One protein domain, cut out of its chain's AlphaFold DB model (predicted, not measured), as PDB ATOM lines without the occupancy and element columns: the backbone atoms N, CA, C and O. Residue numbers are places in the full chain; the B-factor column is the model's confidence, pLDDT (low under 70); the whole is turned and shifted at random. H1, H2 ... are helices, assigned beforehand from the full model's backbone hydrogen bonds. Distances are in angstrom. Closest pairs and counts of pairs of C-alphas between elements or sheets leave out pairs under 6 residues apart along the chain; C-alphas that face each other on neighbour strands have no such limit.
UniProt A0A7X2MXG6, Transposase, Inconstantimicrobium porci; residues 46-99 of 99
ATOM      1  N   PHE A  46      20.176 -49.921 -82.953       91.56
ATOM      2  CA  PHE A  46      18.895 -49.261 -82.728       91.56
ATOM      3  C   PHE A  46      18.957 -47.766 -83.065       91.56
ATOM      4  O   PHE A  46      18.071 -47.256 -83.742       91.56
ATOM      5  N   LYS A  47      20.053 -47.084 -82.712       90.94
ATOM      6  CA  LYS A  47      20.301 -45.682 -83.082       90.94
ATOM      7  C   LYS A  47      20.321 -45.442 -84.589       90.94
ATOM      8  O   LYS A  47      19.855 -44.399 -85.033       90.94
ATOM      9  N   ASN A  48      20.765 -46.415 -85.390       89.00
ATOM     10  CA  ASN A  48      20.712 -46.306 -86.853       89.00
ATOM     11  C   ASN A  48      19.277 -46.214 -87.410       89.00
ATOM     12  O   ASN A  48      19.107 -45.810 -88.556       89.00
ATOM     13  N   LEU A  49      18.249 -46.567 -86.627       87.31
ATOM     14  CA  LEU A  49      16.842 -46.351 -86.989       87.31
ATOM     15  C   LEU A  49      16.394 -44.888 -86.797       87.31
ATOM     16  O   LEU A  49      15.277 -44.550 -87.173       87.31
ATOM     17  N   ASN A  50      17.245 -44.030 -86.218       88.12
ATOM     18  CA  ASN A  50      17.009 -42.602 -85.977       88.12
ATOM     19  C   ASN A  50      15.703 -42.296 -85.213       88.12
ATOM     20  O   ASN A  50      15.041 -41.287 -85.453       88.12
ATOM     21  N   LEU A  51      15.328 -43.162 -84.266       86.56
ATOM     22  CA  LEU A  51      14.113 -42.987 -83.456       86.56
ATOM     23  C   LEU A  51      14.238 -41.875 -82.400       86.56
ATOM     24  O   LEU A  51      13.237 -41.480 -81.813       86.56
ATOM     25  N   GLU A  52      15.444 -41.335 -82.192       85.50
ATOM     26  CA  GLU A  52      15.681 -40.141 -81.367       85.50
ATOM     27  C   GLU A  52      14.985 -38.898 -81.959       85.50
ATOM     28  O   GLU A  52      14.519 -38.039 -81.217       85.50
ATOM     29  N   ASN A  53      14.832 -38.847 -83.288       87.25
ATOM     30  CA  ASN A  53      14.117 -37.797 -84.016       87.25
ATOM     31  C   ASN A  53      12.772 -38.317 -84.547       87.25
ATOM     32  O   ASN A  53      12.469 -38.225 -85.739       87.25
ATOM     33  N   ALA A  54      11.975 -38.934 -83.671       86.31
ATOM     34  CA  ALA A  54      10.698 -39.528 -84.048       86.31
ATOM     35  C   ALA A  54       9.707 -38.485 -84.608       86.31
ATOM     36  O   ALA A  54       9.501 -37.419 -84.036       86.31
ATOM     37  N   SER A  55       9.021 -38.833 -85.703       88.00
ATOM     38  CA  SER A  55       7.962 -37.996 -86.300       88.00
ATOM     39  C   SER A  55       6.708 -37.889 -85.409       88.00
ATOM     40  O   SER A  55       5.943 -36.927 -85.499       88.00
ATOM     41  N   VAL A  56       6.500 -38.867 -84.520       91.38
ATOM     42  CA  VAL A  56       5.359 -38.926 -83.595       91.38
ATOM     43  C   VAL A  56       5.608 -38.091 -82.333       91.38
ATOM     44  O   VAL A  56       6.711 -38.079 -81.800       91.38
ATOM     45  N   ARG A  57       4.566 -37.417 -81.824       88.06
ATOM     46  CA  ARG A  57       4.684 -36.458 -80.702       88.06
ATOM     47  C   ARG A  57       4.182 -36.966 -79.342       88.06
ATOM     48  O   ARG A  57       4.564 -36.423 -78.316       88.06
ATOM     49  N   ASN A  58       3.319 -37.985 -79.312       93.69
ATOM     50  CA  ASN A  58       2.754 -38.528 -78.067       93.69
ATOM     51  C   ASN A  58       3.668 -39.618 -77.480       93.69
ATOM     52  O   ASN A  58       4.087 -40.508 -78.219       93.69
ATOM     53  N   ILE A  59       3.898 -39.614 -76.160       93.62
ATOM     54  CA  ILE A  59       4.692 -40.627 -75.444       93.62
ATOM     55  C   ILE A  59       4.237 -42.063 -75.736       93.62
ATOM     56  O   ILE A  59       5.074 -42.943 -75.932       93.62
ATOM     57  N   LYS A  60       2.923 -42.304 -75.855       96.75
ATOM     58  CA  LYS A  60       2.390 -43.631 -76.200       96.75
ATOM     59  C   LYS A  60       2.805 -44.039 -77.612       96.75
ATOM     60  O   LYS A  60       3.245 -45.161 -77.832       96.75
ATOM     61  N   SER A  61       2.712 -43.112 -78.561       94.50
ATOM     62  CA  SER A  61       3.128 -43.345 -79.944       94.50
ATOM     63  C   SER A  61       4.641 -43.546 -80.056       94.50
ATOM     64  O   SER A  61       5.070 -44.436 -80.781       94.50
ATOM     65  N   VAL A  62       5.443 -42.775 -79.313       93.94
ATOM     66  CA  VAL A  62       6.907 -42.938 -79.238       93.94
ATOM     67  C   VAL A  62       7.268 -44.306 -78.650       93.94
ATOM     68  O   VAL A  62       8.102 -45.015 -79.204       93.94
ATOM     69  N   SER A  63       6.604 -44.724 -77.568       94.62
ATOM     70  CA  SER A  63       6.808 -46.041 -76.948       94.62
ATOM     71  C   SER A  63       6.461 -47.189 -77.904       94.62
ATOM     72  O   SER A  63       7.248 -48.127 -78.065       94.62
ATOM     73  N   ASN A  64       5.336 -47.080 -78.616       94.75
ATOM     74  CA  ASN A  64       4.948 -48.049 -79.641       94.75
ATOM     75  C   ASN A  64       5.973 -48.100 -80.785       94.75
ATOM     76  O   ASN A  64       6.361 -49.185 -81.213       94.75
ATOM     77  N   LEU A  65       6.453 -46.944 -81.251       94.12
ATOM     78  CA  LEU A  65       7.464 -46.861 -82.307       94.12
ATOM     79  C   LEU A  65       8.791 -47.508 -81.879       94.12
ATOM     80  O   LEU A  65       9.380 -48.266 -82.648       94.12
ATOM     81  N   ASN A  66       9.230 -47.278 -80.641       93.31
ATOM     82  CA  ASN A  66      10.420 -47.926 -80.087       93.31
ATOM     83  C   ASN A  66      10.258 -49.447 -79.998       93.31
ATOM     84  O   ASN A  66      11.168 -50.192 -80.366       93.31
ATOM     85  N   THR A  67       9.078 -49.911 -79.581       95.50
ATOM     86  CA  THR A  67       8.743 -51.342 -79.542       95.50
ATOM     87  C   THR A  67       8.851 -51.965 -80.934       95.50
ATOM     88  O   THR A  67       9.501 -52.997 -81.098       95.50
ATOM     89  N   LEU A  68       8.301 -51.304 -81.958       94.94
ATOM     90  CA  LEU A  68       8.439 -51.737 -83.350       94.94
ATOM     91  C   LEU A  68       9.903 -51.759 -83.801       94.94
ATOM     92  O   LEU A  68      10.318 -52.715 -84.447       94.94
ATOM     93  N   GLY A  69      10.713 -50.767 -83.421       93.88
ATOM     94  CA  GLY A  69      12.145 -50.754 -83.729       93.88
ATOM     95  C   GLY A  69      12.890 -51.972 -83.167       93.88
ATOM     96  O   GLY A  69      13.718 -52.570 -83.859       93.88
ATOM     97  N   HIS A  70      12.567 -52.390 -81.940       94.31
ATOM     98  CA  HIS A  70      13.129 -53.603 -81.337       94.31
ATOM     99  C   HIS A  70      12.658 -54.877 -82.048       94.31
ATOM    100  O   HIS A  70      13.484 -55.737 -82.359       94.31
ATOM    101  N   ILE A  71      11.365 -54.974 -82.370       95.81
ATOM    102  CA  ILE A  71      10.815 -56.097 -83.145       95.81
ATOM    103  C   ILE A  71      11.516 -56.194 -84.503       95.81
ATOM    104  O   ILE A  71      11.979 -57.268 -84.866       95.81
ATOM    105  N   CYS A  72      11.695 -55.081 -85.218       93.50
ATOM    106  CA  CYS A  72      12.399 -55.056 -86.500       93.50
ATOM    107  C   CYS A  72      13.830 -55.601 -86.397       93.50
ATOM    108  O   CYS A  72      14.245 -56.390 -87.247       93.50
ATOM    109  N   LEU A  73      14.589 -55.228 -85.360       93.06
ATOM    110  CA  LEU A  73      15.939 -55.765 -85.146       93.06
ATOM    111  C   LEU A  73      15.932 -57.280 -84.891       93.06
ATOM    112  O   LEU A  73      16.804 -57.980 -85.409       93.06
ATOM    113  N   LEU A  74      14.957 -57.791 -84.132       94.19
ATOM    114  CA  LEU A  74      14.782 -59.230 -83.910       94.19
ATOM    115  C   LEU A  74      14.384 -59.957 -85.200       94.19
ATOM    116  O   LEU A  74      14.924 -61.021 -85.494       94.19
ATOM    117  N   THR A  75      13.512 -59.370 -86.016       94.38
ATOM    118  CA  THR A  75      13.109 -59.942 -87.306       94.38
ATOM    119  C   THR A  75      14.299 -60.098 -88.248       94.38
ATOM    120  O   THR A  75      14.408 -61.121 -88.914       94.38
ATOM    121  N   VAL A  76      15.239 -59.144 -88.273       92.75
ATOM    122  CA  VAL A  76      16.481 -59.278 -89.061       92.75
ATOM    123  C   VAL A  76      17.322 -60.462 -88.583       92.75
ATOM    124  O   VAL A  76      17.846 -61.210 -89.407       92.75
ATOM    125  N   ALA A  77      17.426 -60.659 -87.267       93.25
ATOM    126  CA  ALA A  77      18.132 -61.800 -86.694       93.25
ATOM    127  C   ALA A  77      17.489 -63.133 -87.105       93.25
ATOM    128  O   ALA A  77      18.182 -64.035 -87.572       93.25
ATOM    129  N   ILE A  78      16.163 -63.234 -86.989       94.88
ATOM    130  CA  ILE A  78      15.404 -64.434 -87.365       94.88
ATOM    131  C   ILE A  78      15.517 -64.696 -88.869       94.88
ATOM    132  O   ILE A  78      15.793 -65.824 -89.272       94.88
ATOM    133  N   ALA A  79      15.373 -63.665 -89.703       94.62
ATOM    134  CA  ALA A  79      15.496 -63.785 -91.152       94.62
ATOM    135  C   ALA A  79      16.890 -64.279 -91.567       94.62
ATOM    136  O   ALA A  79      17.006 -65.149 -92.424       94.62
ATOM    137  N   ALA A  80      17.951 -63.787 -90.924       94.44
ATOM    138  CA  ALA A  80      19.306 -64.259 -91.187       94.44
ATOM    139  C   ALA A  80      19.483 -65.752 -90.864       94.44
ATOM    140  O   ALA A  80      20.135 -66.462 -91.626       94.44
ATOM    141  N   ILE A  81      18.873 -66.242 -89.778       94.44
ATOM    142  CA  ILE A  81      18.876 -67.671 -89.426       94.44
ATOM    143  C   ILE A  81      18.074 -68.481 -90.451       94.44
ATOM    144  O   ILE A  81      18.558 -69.506 -90.921       94.44
ATOM    145  N   ALA A  82      16.888 -68.006 -90.836       93.50
ATOM    146  CA  ALA A  82      16.011 -68.692 -91.785       93.50
ATOM    147  C   ALA A  82      16.638 -68.841 -93.183       93.50
ATOM    148  O   ALA A  82      16.437 -69.856 -93.840       93.50
ATOM    149  N   VAL A  83      17.434 -67.859 -93.616       91.69
ATOM    150  CA  VAL A  83      18.156 -67.880 -94.904       91.69
ATOM    151  C   VAL A  83      19.498 -68.638 -94.801       91.69
ATOM    152  O   VAL A  83      20.218 -68.768 -95.782       91.69
ATOM    153  N   GLY A  84      19.869 -69.155 -93.622       91.56
ATOM    154  CA  GLY A  84      21.133 -69.876 -93.410       91.56
ATOM    155  C   GLY A  84      22.371 -68.977 -93.286       91.56
ATOM    156  O   GLY A  84      23.490 -69.468 -93.188       91.56
ATOM    157  N   ASN A  85      22.188 -67.657 -93.219       90.69
ATOM    158  CA  ASN A  85      23.249 -66.653 -93.135       90.69
ATOM    159  C   ASN A  85      23.465 -66.181 -91.692       90.69
ATOM    160  O   ASN A  85      23.298 -64.999 -91.375       90.69
ATOM    161  N   GLN A  86      23.851 -67.094 -90.799       88.81
ATOM    162  CA  GLN A  86      23.982 -66.810 -89.361       88.81
ATOM    163  C   GLN A  86      24.967 -65.665 -89.056       88.81
ATOM    164  O   GLN A  86      24.736 -64.860 -88.152       88.81
ATOM    165  N   ASP A  87      25.997 -65.482 -89.883       89.25
ATOM    166  CA  ASP A  87      26.950 -64.370 -89.755       89.25
ATOM    167  C   ASP A  87      26.306 -62.984 -89.936       89.25
ATOM    168  O   ASP A  87      26.884 -61.955 -89.569       89.25
ATOM    169  N   LYS A  88      25.109 -62.921 -90.534       89.62
ATOM    170  CA  LYS A  88      24.400 -61.677 -90.869       89.62
ATOM    171  C   LYS A  88      23.272 -61.331 -89.899       89.62
ATOM    172  O   LYS A  88      22.641 -60.294 -90.083       89.62
ATOM    173  N   ILE A  89      23.100 -62.084 -88.806       90.50
ATOM    174  CA  ILE A  89      22.099 -61.851 -87.738       90.50
ATOM    175  C   ILE A  89      22.084 -60.401 -87.227       90.50
ATOM    176  O   ILE A  89      21.069 -59.892 -86.756       90.50
ATOM    177  N   ARG A  90      23.225 -59.712 -87.307       87.38
ATOM    178  CA  ARG A  90      23.409 -58.362 -86.763       87.38
ATOM    179  C   ARG A  90      23.359 -57.252 -87.816       87.38
ATOM    180  O   ARG A  90      23.472 -56.090 -87.435       87.38
ATOM    181  N   SER A  91      23.227 -57.576 -89.105       87.62
ATOM    182  CA  SER A  91      23.385 -56.615 -90.201       87.62
ATOM    183  C   SER A  91      22.308 -56.767 -91.270       87.62
ATOM    184  O   SER A  91      22.381 -57.657 -92.114       87.62
ATOM    185  N   LEU A  92      21.364 -55.820 -91.300       87.75
ATOM    186  CA  LEU A  92      20.354 -55.738 -92.358       87.75
ATOM    187  C   LEU A  92      20.996 -55.542 -93.738       87.75
ATOM    188  O   LEU A  92      20.642 -56.226 -94.691       87.75
ATOM    189  N   ASN A  93      21.966 -54.631 -93.842       89.25
ATOM    190  CA  ASN A  93      22.678 -54.383 -95.099       89.25
ATOM    191  C   ASN A  93      23.497 -55.601 -95.537       89.25
ATOM    192  O   ASN A  93      23.631 -55.854 -96.727       89.25
ATOM    193  N   GLY A  94      24.053 -56.344 -94.578       88.19
ATOM    194  CA  GLY A  94      24.747 -57.597 -94.846       88.19
ATOM    195  C   GLY A  94      23.798 -58.661 -95.383       88.19
ATOM    196  O   GLY A  94      24.133 -59.304 -96.366       88.19
ATOM    197  N   LEU A  95      22.616 -58.801 -94.779       88.56
ATOM    198  CA  LEU A  95      21.595 -59.748 -95.217       88.56
ATOM    199  C   LEU A  95      21.084 -59.425 -96.630       88.56
ATOM    200  O   LEU A  95      21.077 -60.305 -97.481       88.56
ATOM    201  N   LYS A  96      20.774 -58.151 -96.907       88.12
ATOM    202  CA  LYS A  96      20.308 -57.667 -98.223       88.12
ATOM    203  C   LYS A  96      21.283 -57.888 -99.381       88.12
ATOM    204  O   LYS A  96      20.878 -57.802-100.527       88.12
ATOM    205  N   ARG A  97      22.577 -58.055 -99.098       87.31
ATOM    206  CA  ARG A  97      23.604 -58.288-100.129       87.31
ATOM    207  C   ARG A  97      23.763 -59.761-100.489       87.31
ATOM    208  O   ARG A  97      24.440 -60.053-101.466       87.31
ATOM    209  N   VAL A  98      23.251 -60.656 -99.646       81.19
ATOM    210  CA  VAL A  98      23.354 -62.109 -99.835       81.19
ATOM    211  C   VAL A  98      22.051 -62.685-100.393       81.19
ATOM    212  O   VAL A  98      22.099 -63.702-101.074       81.19
ATOM    213  N   SER A  99      20.911 -62.042-100.105       62.66
ATOM    214  CA  SER A  99      19.631 -62.271-100.790       62.66
ATOM    215  C   SER A  99      19.662 -61.759-102.224       62.66
ATOM    216  O   SER A  99      19.139 -62.466-103.104       62.66
TER     217      SER A  99
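What this domain is: This is residues 46 to 99 of the 99 residues of the protein "Transposase" of Inconstantimicrobium porci (UniProt A0A7X2MXG6). One long helix, H1, makes the length of a rod; the stretch before it, residues 46 to 58, folds back from the first end of H1 along one side of it to over its middle, and the short helix H2 after it folds back over the same side nearer the last end of H1. The printed part has 54 residues with two named helices, H1 then H2, and no named strand: the class is all helix. It is loose, with a radius of gyration of the C-alphas of 13.3 A, and spans 39 by 15 by 13 A.

How they stand to each other: H1, residues 59 to 82, and H2, residues 92 to 96, are close but not clearly touching; their closest C-alphas, those of Val 76 and Leu 92, are 6.2 A apart. In H1 and H2 every O i to N i+4 pair is within hydrogen-bond range.

Where its parts are: After residues 46 to 58, H1 begins at C-alpha 59 (4.692, -40.627, -75.444) and measures 34.4 A to C-alpha 82 (16.011, -68.692, -91.785). H2 ends at C-alpha 96 (20.308, -57.667, -98.223).

The domain as a whole: The two C-alphas farthest apart, those of Asn 58 and Gly 84, are 39.4 A apart. The printed part has no cut, and the link from H1 to H2 is short, with 9 residues. Mean pLDDT of the printed part is 90.7; residue 99, the chain's last, is under 70.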